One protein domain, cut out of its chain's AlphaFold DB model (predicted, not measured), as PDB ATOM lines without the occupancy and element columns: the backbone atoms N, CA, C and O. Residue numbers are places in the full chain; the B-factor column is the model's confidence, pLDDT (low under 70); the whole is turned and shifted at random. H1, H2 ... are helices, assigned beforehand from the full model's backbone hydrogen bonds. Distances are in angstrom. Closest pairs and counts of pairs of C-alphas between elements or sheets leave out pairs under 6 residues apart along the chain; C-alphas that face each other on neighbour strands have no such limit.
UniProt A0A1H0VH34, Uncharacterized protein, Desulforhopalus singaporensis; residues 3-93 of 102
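AT A GLANCE: This is residues 3 to 93 of the 102 residues of an uncharacterized protein of Desulforhopalus singaporensis (UniProt A0A1H0VH34). This is a loose model with little regular structure: H4 lies on one side, H2 and H3 on another and H1 at a third corner, joined by open chain that makes a short antiparallel pairing, residues 56 to 57 with 85 to 86, between them. Residues 4 to 10 stick out. The printed part has 91 residues, with 33 in four named helices, H1 to H4 in chain order, and no named strand: all helix. The radius of gyration of the C-alphas is 17.1 A; the spans are 40 by 36 by 33 A.

HOW THE PARTS SIT: H4, residues 65 to 76, is apart from H3, residues 43 to 52. H2, residues 32 to 38, is close to H3 but not clearly touching, C-alphas 32 and 43 being closest at 7.0 A; they run opposite ways at a steep tilt of 43 degrees. H1, residues 18 to 21, is apart from the other three. O i to N i+4 pairs are within hydrogen-bond range throughout H4, 5 of 6 in H3 and 1 of 3 in H2, which has 3 of 4 O i to N i+3 pairs; H1 is too short for O i to N i+4.

IN THESE COORDINATES: H4 spans 16.9 A to C-alpha 76 at (110.109, 161.883, 123.678), H3 14.9 A, H2 10.1 A and H1 6.1 A from C-alpha 18 at (142.767, 162.758, 104.205).

THE WHOLE: The C-alphas farthest apart, Lys 5 and Asp 61, are 44.6 A apart. The printed part has no cut; H3 to H4 is a long link. No printed residue is under pLDDT 70.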
ATOM      1  N   LEU A   3     133.448 155.085  91.397       94.31
ATOM      2  CA  LEU A   3     132.331 154.155  91.279       94.31
ATOM      3  C   LEU A   3     132.880 152.731  91.160       94.31
ATOM      4  O   LEU A   3     133.749 152.475  90.328       94.31
ATOM      5  N   THR A   4     132.415 151.806  92.000       93.88
ATOM      6  CA  THR A   4     132.783 150.390  91.853       93.88
ATOM      7  C   THR A   4     132.062 149.769  90.653       93.88
ATOM      8  O   THR A   4     131.091 150.324  90.137       93.88
ATOM      9  N   LYS A   5     132.482 148.567  90.240       94.75
ATOM     10  CA  LYS A   5     131.805 147.788  89.183       94.75
ATOM     11  C   LYS A   5     130.324 147.511  89.482       94.75
ATOM     12  O   LYS A   5     129.557 147.272  88.560       94.75
ATOM     13  N   ASN A   6     129.928 147.592  90.752       95.88
ATOM     14  CA  ASN A   6     128.561 147.366  91.211       95.88
ATOM     15  C   ASN A   6     127.807 148.690  91.424       95.88
ATOM     16  O   ASN A   6     126.867 148.733  92.210       95.88
ATOM     17  N   PHE A   7     128.247 149.780  90.783       95.25
ATOM     18  CA  PHE A   7     127.651 151.114  90.902       95.25
ATOM     19  C   PHE A   7     127.636 151.684  92.335       95.25
ATOM     20  O   PHE A   7     126.846 152.573  92.647       95.25
ATOM     21  N   LEU A   8     128.540 151.231  93.214       95.56
ATOM     22  CA  LEU A   8     128.688 151.817  94.549       95.56
ATOM     23  C   LEU A   8     129.602 153.041  94.487       95.56
ATOM     24  O   LEU A   8     130.772 152.926  94.113       95.56
ATOM     25  N   ALA A   9     129.088 154.203  94.884       94.75
ATOM     26  CA  ALA A   9     129.894 155.409  95.024       94.75
ATOM     27  C   ALA A   9     130.747 155.339  96.298       94.75
ATOM     28  O   ALA A   9     130.233 155.214  97.408       94.75
ATOM     29  N   VAL A  10     132.063 155.460  96.138       93.31
ATOM     30  CA  VAL A  10     133.035 155.530  97.229       93.31
ATOM     31  C   VAL A  10     133.634 156.931  97.267       93.31
ATOM     32  O   VAL A  10     134.225 157.423  96.296       93.31
ATOM     33  N   VAL A  11     133.483 157.587  98.414       91.50
ATOM     34  CA  VAL A  11     134.011 158.927  98.664       91.50
ATOM     35  C   VAL A  11     135.243 158.814  99.554       91.50
ATOM     36  O   VAL A  11     135.216 158.172 100.597       91.50
ATOM     37  N   ARG A  12     136.332 159.451  99.125       90.81
ATOM     38  CA  ARG A  12     137.551 159.639  99.913       90.81
ATOM     39  C   ARG A  12     138.064 161.048  99.698       90.81
ATOM     40  O   ARG A  12     137.939 161.582  98.594       90.81
ATOM     41  N   ALA A  13     138.686 161.608 100.720       91.81
ATOM     42  CA  ALA A  13     139.436 162.838 100.575       91.81
ATOM     43  C   ALA A  13     140.868 162.545 100.109       91.81
ATOM     44  O   ALA A  13     141.476 161.544 100.500       91.81
ATOM     45  N   ILE A  14     141.400 163.415  99.253       92.31
ATOM     46  CA  ILE A  14     142.791 163.382  98.792       92.31
ATOM     47  C   ILE A  14     143.412 164.723  99.184       92.31
ATOM     48  O   ILE A  14     143.361 165.691  98.436       92.31
ATOM     49  N   SER A  15     143.910 164.785 100.414       92.88
ATOM     50  CA  SER A  15     144.532 165.964 101.020       92.88
ATOM     51  C   SER A  15     145.350 165.536 102.243       92.88
ATOM     52  O   SER A  15     145.239 164.393 102.695       92.88
ATOM     53  N   THR A  16     146.157 166.435 102.808       95.38
ATOM     54  CA  THR A  16     146.812 166.200 104.106       95.38
ATOM     55  C   THR A  16     145.763 166.011 105.205       95.38
ATOM     56  O   THR A  16     144.817 166.794 105.313       95.38
ATOM     57  N   GLY A  17     145.913 164.944 105.995       92.38
ATOM     58  CA  GLY A  17     144.893 164.450 106.930       92.38
ATOM     59  C   GLY A  17     143.828 163.563 106.270       92.38
ATOM     60  O   GLY A  17     143.137 162.802 106.942       92.38
ATOM     61  N   GLY A  18     143.716 163.581 104.941       94.25
ATOM     62  CA  GLY A  18     142.767 162.758 104.205       94.25
ATOM     63  C   GLY A  18     141.341 162.976 104.698       94.25
ATOM     64  O   GLY A  18     140.879 164.105 104.875       94.25
ATOM     65  N   SER A  19     140.614 161.880 104.903       92.31
ATOM     66  CA  SER A  19     139.189 161.955 105.225       92.31
ATOM     67  C   SER A  19     138.900 162.437 106.648       92.31
ATOM     68  O   SER A  19     137.769 162.836 106.915       92.31
ATOM     69  N   SER A  20     139.897 162.484 107.543       91.06
ATOM     70  CA  SER A  20     139.716 163.067 108.882       91.06
ATOM     71  C   SER A  20     139.409 164.566 108.830       91.06
ATOM     72  O   SER A  20     138.801 165.095 109.753       91.06
ATOM     73  N   ARG A  21     139.746 165.237 107.718       87.94
ATOM     74  CA  ARG A  21     139.391 166.639 107.466       87.94
ATOM     75  C   ARG A  21     137.919 166.842 107.085       87.94
ATOM     76  O   ARG A  21     137.426 167.959 107.188       87.94
ATOM     77  N   TYR A  22     137.239 165.795 106.617       85.69
ATOM     78  CA  TYR A  22     135.886 165.890 106.055       85.69
ATOM     79  C   TYR A  22     134.822 165.183 106.897       85.69
ATOM     80  O   TYR A  22     133.671 165.610 106.904       85.69
ATOM     81  N   TYR A  23     135.166 164.090 107.578       88.56
ATOM     82  CA  TYR A  23     134.210 163.357 108.408       88.56
ATOM     83  C   TYR A  23     133.975 164.026 109.767       88.56
ATOM     84  O   TYR A  23     134.803 164.782 110.265       88.56
ATOM     85  N   CYS A  24     132.853 163.689 110.411       88.81
ATOM     86  CA  CYS A  24     132.334 164.334 111.625       88.81
ATOM     87  C   CYS A  24     133.104 164.012 112.924       88.81
ATOM     88  O   CYS A  24     132.505 164.033 114.006       88.81
ATOM     89  N   ALA A  25     134.387 163.664 112.815       93.19
ATOM     90  CA  ALA A  25     135.325 163.399 113.901       93.19
ATOM     91  C   ALA A  25     134.796 162.502 115.040       93.19
ATOM     92  O   ALA A  25     135.028 162.776 116.215       93.19
ATOM     93  N   LEU A  26     134.033 161.454 114.709       93.81
ATOM     94  CA  LEU A  26     133.481 160.526 115.700       93.81
ATOM     95  C   LEU A  26     134.589 159.636 116.277       93.81
ATOM     96  O   LEU A  26     135.322 159.007 115.522       93.81
ATOM     97  N   ALA A  27     134.662 159.556 117.604       94.44
ATOM     98  CA  ALA A  27     135.587 158.703 118.345       94.44
ATOM     99  C   ALA A  27     134.811 157.557 119.013       94.44
ATOM    100  O   ALA A  27     134.579 157.552 120.220       94.44
ATOM    101  N   VAL A  28     134.333 156.609 118.203       91.88
ATOM    102  CA  VAL A  28     133.607 155.422 118.682       91.88
ATOM    103  C   VAL A  28     134.557 154.233 118.682       91.88
ATOM    104  O   VAL A  28     135.141 153.909 117.650       91.88
ATOM    105  N   GLY A  29     134.702 153.587 119.839       91.19
ATOM    106  CA  GLY A  29     135.576 152.426 119.985       91.19
ATOM    107  C   GLY A  29     135.120 151.236 119.127       91.19
ATOM    108  O   GLY A  29     133.914 151.030 118.948       91.19
ATOM    109  N   PRO A  30     136.057 150.429 118.602       92.94
ATOM    110  CA  PRO A  30     135.714 149.236 117.845       92.94
ATOM    111  C   PRO A  30     135.099 148.158 118.757       92.94
ATOM    112  O   PRO A  30     135.320 148.152 119.972       92.94
ATOM    113  N   PRO A  31     134.354 147.186 118.200       94.81
ATOM    114  CA  PRO A  31     133.756 146.101 118.973       94.81
ATOM    115  C   PRO A  31     134.807 145.042 119.356       94.81
ATOM    116  O   PRO A  31     134.806 143.934 118.818       94.81
ATOM    117  N   VAL A  32     135.699 145.368 120.300       95.62
ATOM    118  CA  VAL A  32     136.866 144.547 120.693       95.62
ATOM    119  C   VAL A  32     136.491 143.092 120.975       95.62
ATOM    120  O   VAL A  32     137.099 142.181 120.424       95.62
ATOM    121  N   GLY A  33     135.434 142.845 121.755       94.88
ATOM    122  CA  GLY A  33     135.002 141.479 122.082       94.88
ATOM    123  C   GLY A  33     134.600 140.637 120.863       94.88
ATOM    124  O   GLY A  33     134.703 139.413 120.900       94.88
ATOM    125  N   ARG A  34     134.166 141.269 119.763       96.44
ATOM    126  CA  ARG A  34     133.911 140.582 118.488       96.44
ATOM    127  C   ARG A  34     135.214 140.334 117.731       96.44
ATOM    128  O   ARG A  34     135.372 139.252 117.181       96.44
ATOM    129  N   LEU A  35     136.127 141.303 117.724       96.88
ATOM    130  CA  LEU A  35     137.413 141.208 117.026       96.88
ATOM    131  C   LEU A  35     138.336 140.143 117.635       96.88
ATOM    132  O   LEU A  35     138.923 139.367 116.885       96.88
ATOM    133  N   LYS A  36     138.357 139.999 118.970       96.75
ATOM    134  CA  LYS A  36     139.158 138.958 119.646       96.75
ATOM    135  C   LYS A  36     138.802 137.543 119.182       96.75
ATOM    136  O   LYS A  36     139.680 136.695 119.086       96.75
ATOM    137  N   LYS A  37     137.536 137.290 118.821       96.94
ATOM    138  CA  LYS A  37     137.089 135.988 118.278       96.94
ATOM    139  C   LYS A  37     137.731 135.645 116.930       96.94
ATOM    140  O   LYS A  37     137.773 134.477 116.570       96.94
ATOM    141  N   PHE A  38     138.223 136.650 116.208       97.19
ATOM    142  CA  PHE A  38     138.963 136.500 114.956       97.19
ATOM    143  C   PHE A  38     140.486 136.592 115.156       97.19
ATOM    144  O   PHE A  38     141.216 136.728 114.181       97.19
ATOM    145  N   GLY A  39     140.972 136.539 116.404       97.00
ATOM    146  CA  GLY A  39     142.399 136.638 116.725       97.00
ATOM    147  C   GLY A  39     142.959 138.062 116.705       97.00
ATOM    148  O   GLY A  39     144.172 138.227 116.743       97.00
ATOM    149  N   VAL A  40     142.101 139.087 116.650       97.31
ATOM    150  CA  VAL A  40     142.512 140.500 116.642       97.31
ATOM    151  C   VAL A  40     142.179 141.131 117.993       97.31
ATOM    152  O   VAL A  40     141.015 141.410 118.287       97.31
ATOM    153  N   ASP A  41     143.198 141.350 118.823       96.56
ATOM    154  CA  ASP A  41     143.083 142.115 120.066       96.56
ATOM    155  C   ASP A  41     143.636 143.525 119.846       96.56
ATOM    156  O   ASP A  41     144.778 143.663 119.436       96.56
ATOM    157  N   LEU A  42     142.804 144.544 120.083       95.94
ATOM    158  CA  LEU A  42     143.155 145.966 119.937       95.94
ATOM    159  C   LEU A  42     143.140 146.705 121.282       95.94
ATOM    160  O   LEU A  42     143.026 147.928 121.323       95.94
ATOM    161  N   THR A  43     143.093 145.972 122.401       96.06
ATOM    162  CA  THR A  43     142.854 146.584 123.716       96.06
ATOM    163  C   THR A  43     143.955 147.586 124.066       96.06
ATOM    164  O   THR A  43     143.639 148.671 124.540       96.06
ATOM    165  N   ALA A  44     145.221 147.250 123.807       96.56
ATOM    166  CA  ALA A  44     146.349 148.117 124.137       96.56
ATOM    167  C   ALA A  44     146.379 149.369 123.247       96.56
ATOM    168  O   ALA A  44     146.476 150.481 123.752       96.56
ATOM    169  N   GLU A  45     146.193 149.188 121.941       96.31
ATOM    170  CA  GLU A  45     146.206 150.244 120.929       96.31
ATOM    171  C   GLU A  45     145.076 151.255 121.149       96.31
ATOM    172  O   GLU A  45     145.226 152.444 120.879       96.31
ATOM    173  N   ILE A  46     143.922 150.800 121.649       95.62
ATOM    174  CA  ILE A  46     142.803 151.684 121.992       95.62
ATOM    175  C   ILE A  46     143.126 152.539 123.215       95.62
ATOM    176  O   ILE A  46     142.749 153.709 123.229       95.62
ATOM    177  N   GLU A  47     143.763 151.970 124.241       95.06
ATOM    178  CA  GLU A  47     144.151 152.748 125.421       95.06
ATOM    179  C   GLU A  47     145.249 153.755 125.075       95.06
ATOM    180  O   GLU A  47     145.115 154.919 125.429       95.06
ATOM    181  N   GLU A  48     146.253 153.362 124.287       96.44
ATOM    182  CA  GLU A  48     147.275 154.283 123.772       96.44
ATOM    183  C   GLU A  48     146.649 155.431 122.962       96.44
ATOM    184  O   GLU A  48     146.897 156.603 123.240       96.44
ATOM    185  N   LEU A  49     145.743 155.121 122.027       94.81
ATOM    186  CA  LEU A  49     145.089 156.133 121.194       94.81
ATOM    187  C   LEU A  49     144.272 157.146 122.010       94.81
ATOM    188  O   LEU A  49     144.193 158.317 121.637       94.81
ATOM    189  N   LYS A  50     143.638 156.720 123.109       93.31
ATOM    190  CA  LYS A  50     142.868 157.626 123.981       93.31
ATOM    191  C   LYS A  50     143.746 158.663 124.680       93.31
ATOM    192  O   LYS A  50     143.224 159.716 125.035       93.31
ATOM    193  N   GLU A  51     145.035 158.382 124.855       94.94
ATOM    194  CA  GLU A  51     146.003 159.328 125.414       94.94
ATOM    195  C   GLU A  51     146.538 160.300 124.345       94.94
ATOM    196  O   GLU A  51     146.889 161.439 124.656       94.94
ATOM    197  N   GLU A  52     146.565 159.895 123.071       95.06
ATOM    198  CA  GLU A  52     147.072 160.732 121.973       95.06
ATOM    199  C   GLU A  52     146.076 161.783 121.476       95.06
ATOM    200  O   GLU A  52     146.469 162.862 121.019       95.06
ATOM    201  N   VAL A  53     144.778 161.466 121.503       92.75
ATOM    202  CA  VAL A  53     143.732 162.340 120.959       92.75
ATOM    203  C   VAL A  53     142.586 162.542 121.944       92.75
ATOM    204  O   VAL A  53     142.244 161.634 122.700       92.75
ATOM    205  N   PRO A  54     141.903 163.704 121.904       94.94
ATOM    206  CA  PRO A  54     140.696 163.902 122.691       94.94
ATOM    207  C   PRO A  54     139.684 162.780 122.430       94.94
ATOM    208  O   PRO A  54     139.450 162.390 121.289       94.94
ATOM    209  N   CYS A  55     139.037 162.279 123.474       95.38
ATOM    210  CA  CYS A  55     137.946 161.321 123.332       95.38
ATOM    211  C   CYS A  55     136.848 161.661 124.333       95.38
ATOM    212  O   CYS A  55     136.671 161.006 125.357       95.38
ATOM    213  N   ALA A  56     136.123 162.743 124.050       94.69
ATOM    214  CA  ALA A  56     135.104 163.266 124.951       94.69
ATOM    215  C   ALA A  56     133.818 163.629 124.199       94.69
ATOM    216  O   ALA A  56     133.879 163.989 123.016       94.69
ATOM    217  N   PRO A  57     132.647 163.574 124.858       95.00
ATOM    218  CA  PRO A  57     131.412 164.108 124.302       95.00
ATOM    219  C   PRO A  57     131.562 165.581 123.918       95.00
ATOM    220  O   PRO A  57     132.285 166.334 124.575       95.00
ATOM    221  N   LEU A  58     130.836 166.021 122.888       92.94
ATOM    222  CA  LEU A  58     130.816 167.439 122.527       92.94
ATOM    223  C   LEU A  58     130.225 168.282 123.679       92.94
ATOM    224  O   LEU A  58     129.185 167.929 124.256       92.94
ATOM    225  N   ARG A  59     130.872 169.400 124.018       93.25
ATOM    226  CA  ARG A  59     130.365 170.375 124.986       93.25
ATOM    227  C   ARG A  59     129.023 170.917 124.504       93.25
ATOM    228  O   ARG A  59     128.810 171.105 123.308       93.25
ATOM    229  N   ASP A  60     128.111 171.169 125.439       91.50
ATOM    230  CA  ASP A  60     126.763 171.646 125.105       91.50
ATOM    231  C   ASP A  60     126.769 173.002 124.395       91.50
ATOM    232  O   ASP A  60     125.929 173.234 123.533       91.50
ATOM    233  N   ASP A  61     127.742 173.864 124.698       90.75
ATOM    234  CA  ASP A  61     127.875 175.191 124.094       90.75
ATOM    235  C   ASP A  61     128.301 175.163 122.615       90.75
ATOM    236  O   ASP A  61     128.181 176.180 121.934       90.75
ATOM    237  N   LEU A  62     128.787 174.013 122.132       90.44
ATOM    238  CA  LEU A  62     129.163 173.760 120.739       90.44
ATOM    239  C   LEU A  62     128.088 172.974 119.965       90.44
ATOM    240  O   LEU A  62     128.253 172.715 118.775       90.44
ATOM    241  N   MET A  63     127.003 172.553 120.621       89.31
ATOM    242  CA  MET A  63     125.922 171.811 119.969       89.31
ATOM    243  C   MET A  63     125.003 172.761 119.197       89.31
ATOM    244  O   MET A  63     124.408 173.668 119.775       89.31
ATOM    245  N   ILE A  64     124.814 172.497 117.904       87.75
ATOM    246  CA  ILE A  64     123.885 173.264 117.065       87.75
ATOM    247  C   ILE A  64     122.421 173.049 117.482       87.75
ATOM    248  O   ILE A  64     122.042 171.978 117.972       87.75
ATOM    249  N   GLN A  65     121.566 174.041 117.217       88.12
ATOM    250  CA  GLN A  65     120.141 174.002 117.571       88.12
ATOM    251  C   GLN A  65     119.420 172.778 116.980       88.12
ATOM    252  O   GLN A  65     118.632 172.132 117.670       88.12
ATOM    253  N   ALA A  66     119.740 172.401 115.739       89.06
ATOM    254  CA  ALA A  66     119.155 171.226 115.091       89.06
ATOM    255  C   ALA A  66     119.430 169.921 115.866       89.06
ATOM    256  O   ALA A  66     118.552 169.066 115.986       89.06
ATOM    257  N   ALA A  67     120.618 169.781 116.463       90.38
ATOM    258  CA  ALA A  67     120.964 168.613 117.265       90.38
ATOM    259  C   ALA A  67     120.176 168.563 118.587       90.38
ATOM    260  O   ALA A  67     119.847 167.475 119.061       90.38
ATOM    261  N   GLN A  68     119.823 169.720 119.159       91.38
ATOM    262  CA  GLN A  68     118.964 169.796 120.348       91.38
ATOM    263  C   GLN A  68     117.520 169.384 120.036       91.38
ATOM    264  O   GLN A  68     116.909 168.659 120.822       91.38
ATOM    265  N   VAL A  69     116.994 169.781 118.872       94.44
ATOM    266  CA  VAL A  69     115.671 169.333 118.402       94.44
ATOM    267  C   VAL A  69     115.659 167.814 118.228       94.44
ATOM    268  O   VAL A  69     114.785 167.146 118.773       94.44
ATOM    269  N   PHE A  70     116.676 167.256 117.563       94.44
ATOM    270  CA  PHE A  70     116.805 165.808 117.386       94.44
ATOM    271  C   PHE A  70     116.870 165.056 118.725       94.44
ATOM    272  O   PHE A  70     116.160 164.069 118.920       94.44
ATOM    273  N   LYS A  71     117.683 165.548 119.671       95.31
ATOM    274  CA  LYS A  71     117.764 165.011 121.036       95.31
ATOM    275  C   LYS A  71     116.388 164.983 121.702       95.31
ATOM    276  O   LYS A  71     116.016 163.956 122.260       95.31
ATOM    277  N   LYS A  72     115.644 166.093 121.651       96.81
ATOM    278  CA  LYS A  72     114.319 166.197 122.274       96.81
ATOM    279  C   LYS A  72     113.365 165.140 121.715       96.81
ATOM    280  O   LYS A  72     112.808 164.374 122.493       96.81
ATOM    281  N   SER A  73     113.253 165.041 120.391       97.75
ATOM    282  CA  SER A  73     112.370 164.062 119.746       97.75
ATOM    283  C   SER A  73     112.772 162.616 120.047       97.75
ATOM    284  O   SER A  73     111.911 161.778 120.292       97.75
ATOM    285  N   ALA A  74     114.074 162.311 120.069       97.56
ATOM    286  CA  ALA A  74     114.552 160.974 120.413       97.56
ATOM    287  C   ALA A  74     114.156 160.578 121.845       97.56
ATOM    288  O   ALA A  74     113.692 159.461 122.067       97.56
ATOM    289  N   LEU A  75     114.292 161.504 122.800       97.62
ATOM    290  CA  LEU A  75     113.905 161.275 124.192       97.62
ATOM    291  C   LEU A  75     112.381 161.147 124.358       97.62
ATOM    292  O   LEU A  75     111.935 160.261 125.079       97.62
ATOM    293  N   GLU A  76     111.583 161.969 123.668       98.31
ATOM    294  CA  GLU A  76     110.109 161.883 123.678       98.31
ATOM    295  C   GLU A  76     109.592 160.538 123.142       98.31
ATOM    296  O   GLU A  76     108.591 160.019 123.626       98.31
ATOM    297  N   LEU A  77     110.304 159.943 122.182       98.25
ATOM    298  CA  LEU A  77     110.009 158.613 121.641       98.25
ATOM    299  C   LEU A  77     110.560 157.459 122.502       98.25
ATOM    300  O   LEU A  77     110.390 156.296 122.142       98.25
ATOM    301  N   GLY A  78     111.226 157.751 123.624       98.06
ATOM    302  CA  GLY A  78     111.773 156.745 124.536       98.06
ATOM    303  C   GLY A  78     113.112 156.134 124.108       98.06
ATOM    304  O   GLY A  78     113.519 155.113 124.662       98.06
ATOM    305  N   TYR A  79     113.828 156.728 123.146       98.06
ATOM    306  CA  TYR A  79     115.168 156.263 122.776       98.06
ATOM    307  C   TYR A  79     116.223 156.705 123.798       98.06
ATOM    308  O   TYR A  79     116.220 157.840 124.276       98.06
ATOM    309  N   ASN A  80     117.203 155.834 124.060       95.81
ATOM    310  CA  ASN A  80     118.381 156.159 124.870       95.81
ATOM    311  C   ASN A  80     119.375 157.023 124.074       95.81
ATOM    312  O   ASN A  80     120.406 156.546 123.595       95.81
ATOM    313  N   TRP A  81     119.034 158.294 123.875       95.31
ATOM    314  CA  TRP A  81     119.901 159.233 123.179       95.31
ATOM    315  C   TRP A  81     121.121 159.589 124.032       95.31
ATOM    316  O   TRP A  81     120.996 159.974 125.195       95.31
ATOM    317  N   GLN A  82     122.309 159.528 123.428       93.56
ATOM    318  CA  GLN A  82     123.568 159.901 124.063       93.56
ATOM    319  C   GLN A  82     124.435 160.703 123.095       93.56
ATOM    320  O   GLN A  82     124.400 160.507 121.879       93.56
ATOM    321  N   LYS A  83     125.250 161.605 123.645       93.06
ATOM    322  CA  LYS A  83     126.289 162.273 122.863       93.06
ATOM    323  C   LYS A  83     127.353 161.259 122.464       93.06
ATOM    324  O   LYS A  83     127.788 160.455 123.282       93.06
ATOM    325  N   VAL A  84     127.814 161.359 121.224       92.25
ATOM    326  CA  VAL A  84     128.945 160.568 120.737       92.25
ATOM    327  C   VAL A  84     130.245 161.306 121.040       92.25
ATOM    328  O   VAL A  84     130.319 162.527 120.860       92.25
ATOM    329  N   ASN A  85     131.265 160.567 121.473       95.38
ATOM    330  CA  ASN A  85     132.600 161.113 121.680       95.38
ATOM    331  C   ASN A  85     133.192 161.637 120.368       95.38
ATOM    332  O   ASN A  85     132.931 161.116 119.277       95.38
ATOM    333  N   LYS A  86     134.002 162.685 120.485       94.81
ATOM    334  CA  LYS A  86     134.654 163.364 119.372       94.81
ATOM    335  C   LYS A  86     136.154 163.440 119.611       94.81
ATOM    336  O   LYS A  86     136.563 163.739 120.730       94.81
ATOM    337  N   PHE A  87     136.942 163.288 118.545       95.12
ATOM    338  CA  PHE A  87     138.384 163.580 118.562       95.12
ATOM    339  C   PHE A  87     138.710 165.038 118.220       95.12
ATOM    340  O   PHE A  87     139.675 165.360 117.533       95.12
ATOM    341  N   ILE A  88     137.868 165.951 118.702       93.62
ATOM    342  CA  ILE A  88     137.984 167.389 118.458       93.62
ATOM    343  C   ILE A  88     138.624 168.055 119.679       93.62
ATOM    344  O   ILE A  88     138.176 167.852 120.805       93.62
ATOM    345  N   TYR A  89     139.612 168.918 119.444       94.25
ATOM    346  CA  TYR A  89     140.149 169.845 120.444       94.25
ATOM    347  C   TYR A  89     139.150 170.987 120.683       94.25
ATOM    348  O   TYR A  89     139.190 172.025 120.020       94.25
ATOM    349  N   GLN A  90     138.182 170.751 121.571       93.38
ATOM    350  CA  GLN A  90     137.000 171.608 121.751       93.38
ATOM    351  C   GLN A  90     137.322 173.000 122.316       93.38
ATOM    352  O   GLN A  90     136.570 173.951 122.111       93.38
ATOM    353  N   ASP A  91     138.450 173.140 123.008       93.94
ATOM    354  CA  ASP A  91     139.030 174.407 123.465       93.94
ATOM    355  C   ASP A  91     139.407 175.340 122.303       93.94
ATOM    356  O   ASP A  91     139.371 176.558 122.456       93.94
ATOM    357  N   LYS A  92     139.688 174.778 121.123       93.25
ATOM    358  CA  LYS A  92     140.029 175.523 119.902       93.25
ATOM    359  C   LYS A  92     138.821 175.796 119.003       93.25
ATOM    360  O   LYS A  92     138.959 176.453 117.971       93.25
ATOM    361  N   CYS A  93     137.643 175.277 119.351       91.75
ATOM    362  CA  CYS A  93     136.431 175.474 118.564       91.75
ATOM    363  C   CYS A  93     135.850 176.874 118.772       91.75
ATOM    364  O   CYS A  93     135.742 177.363 119.895       91.75
TER     365      CYS A  93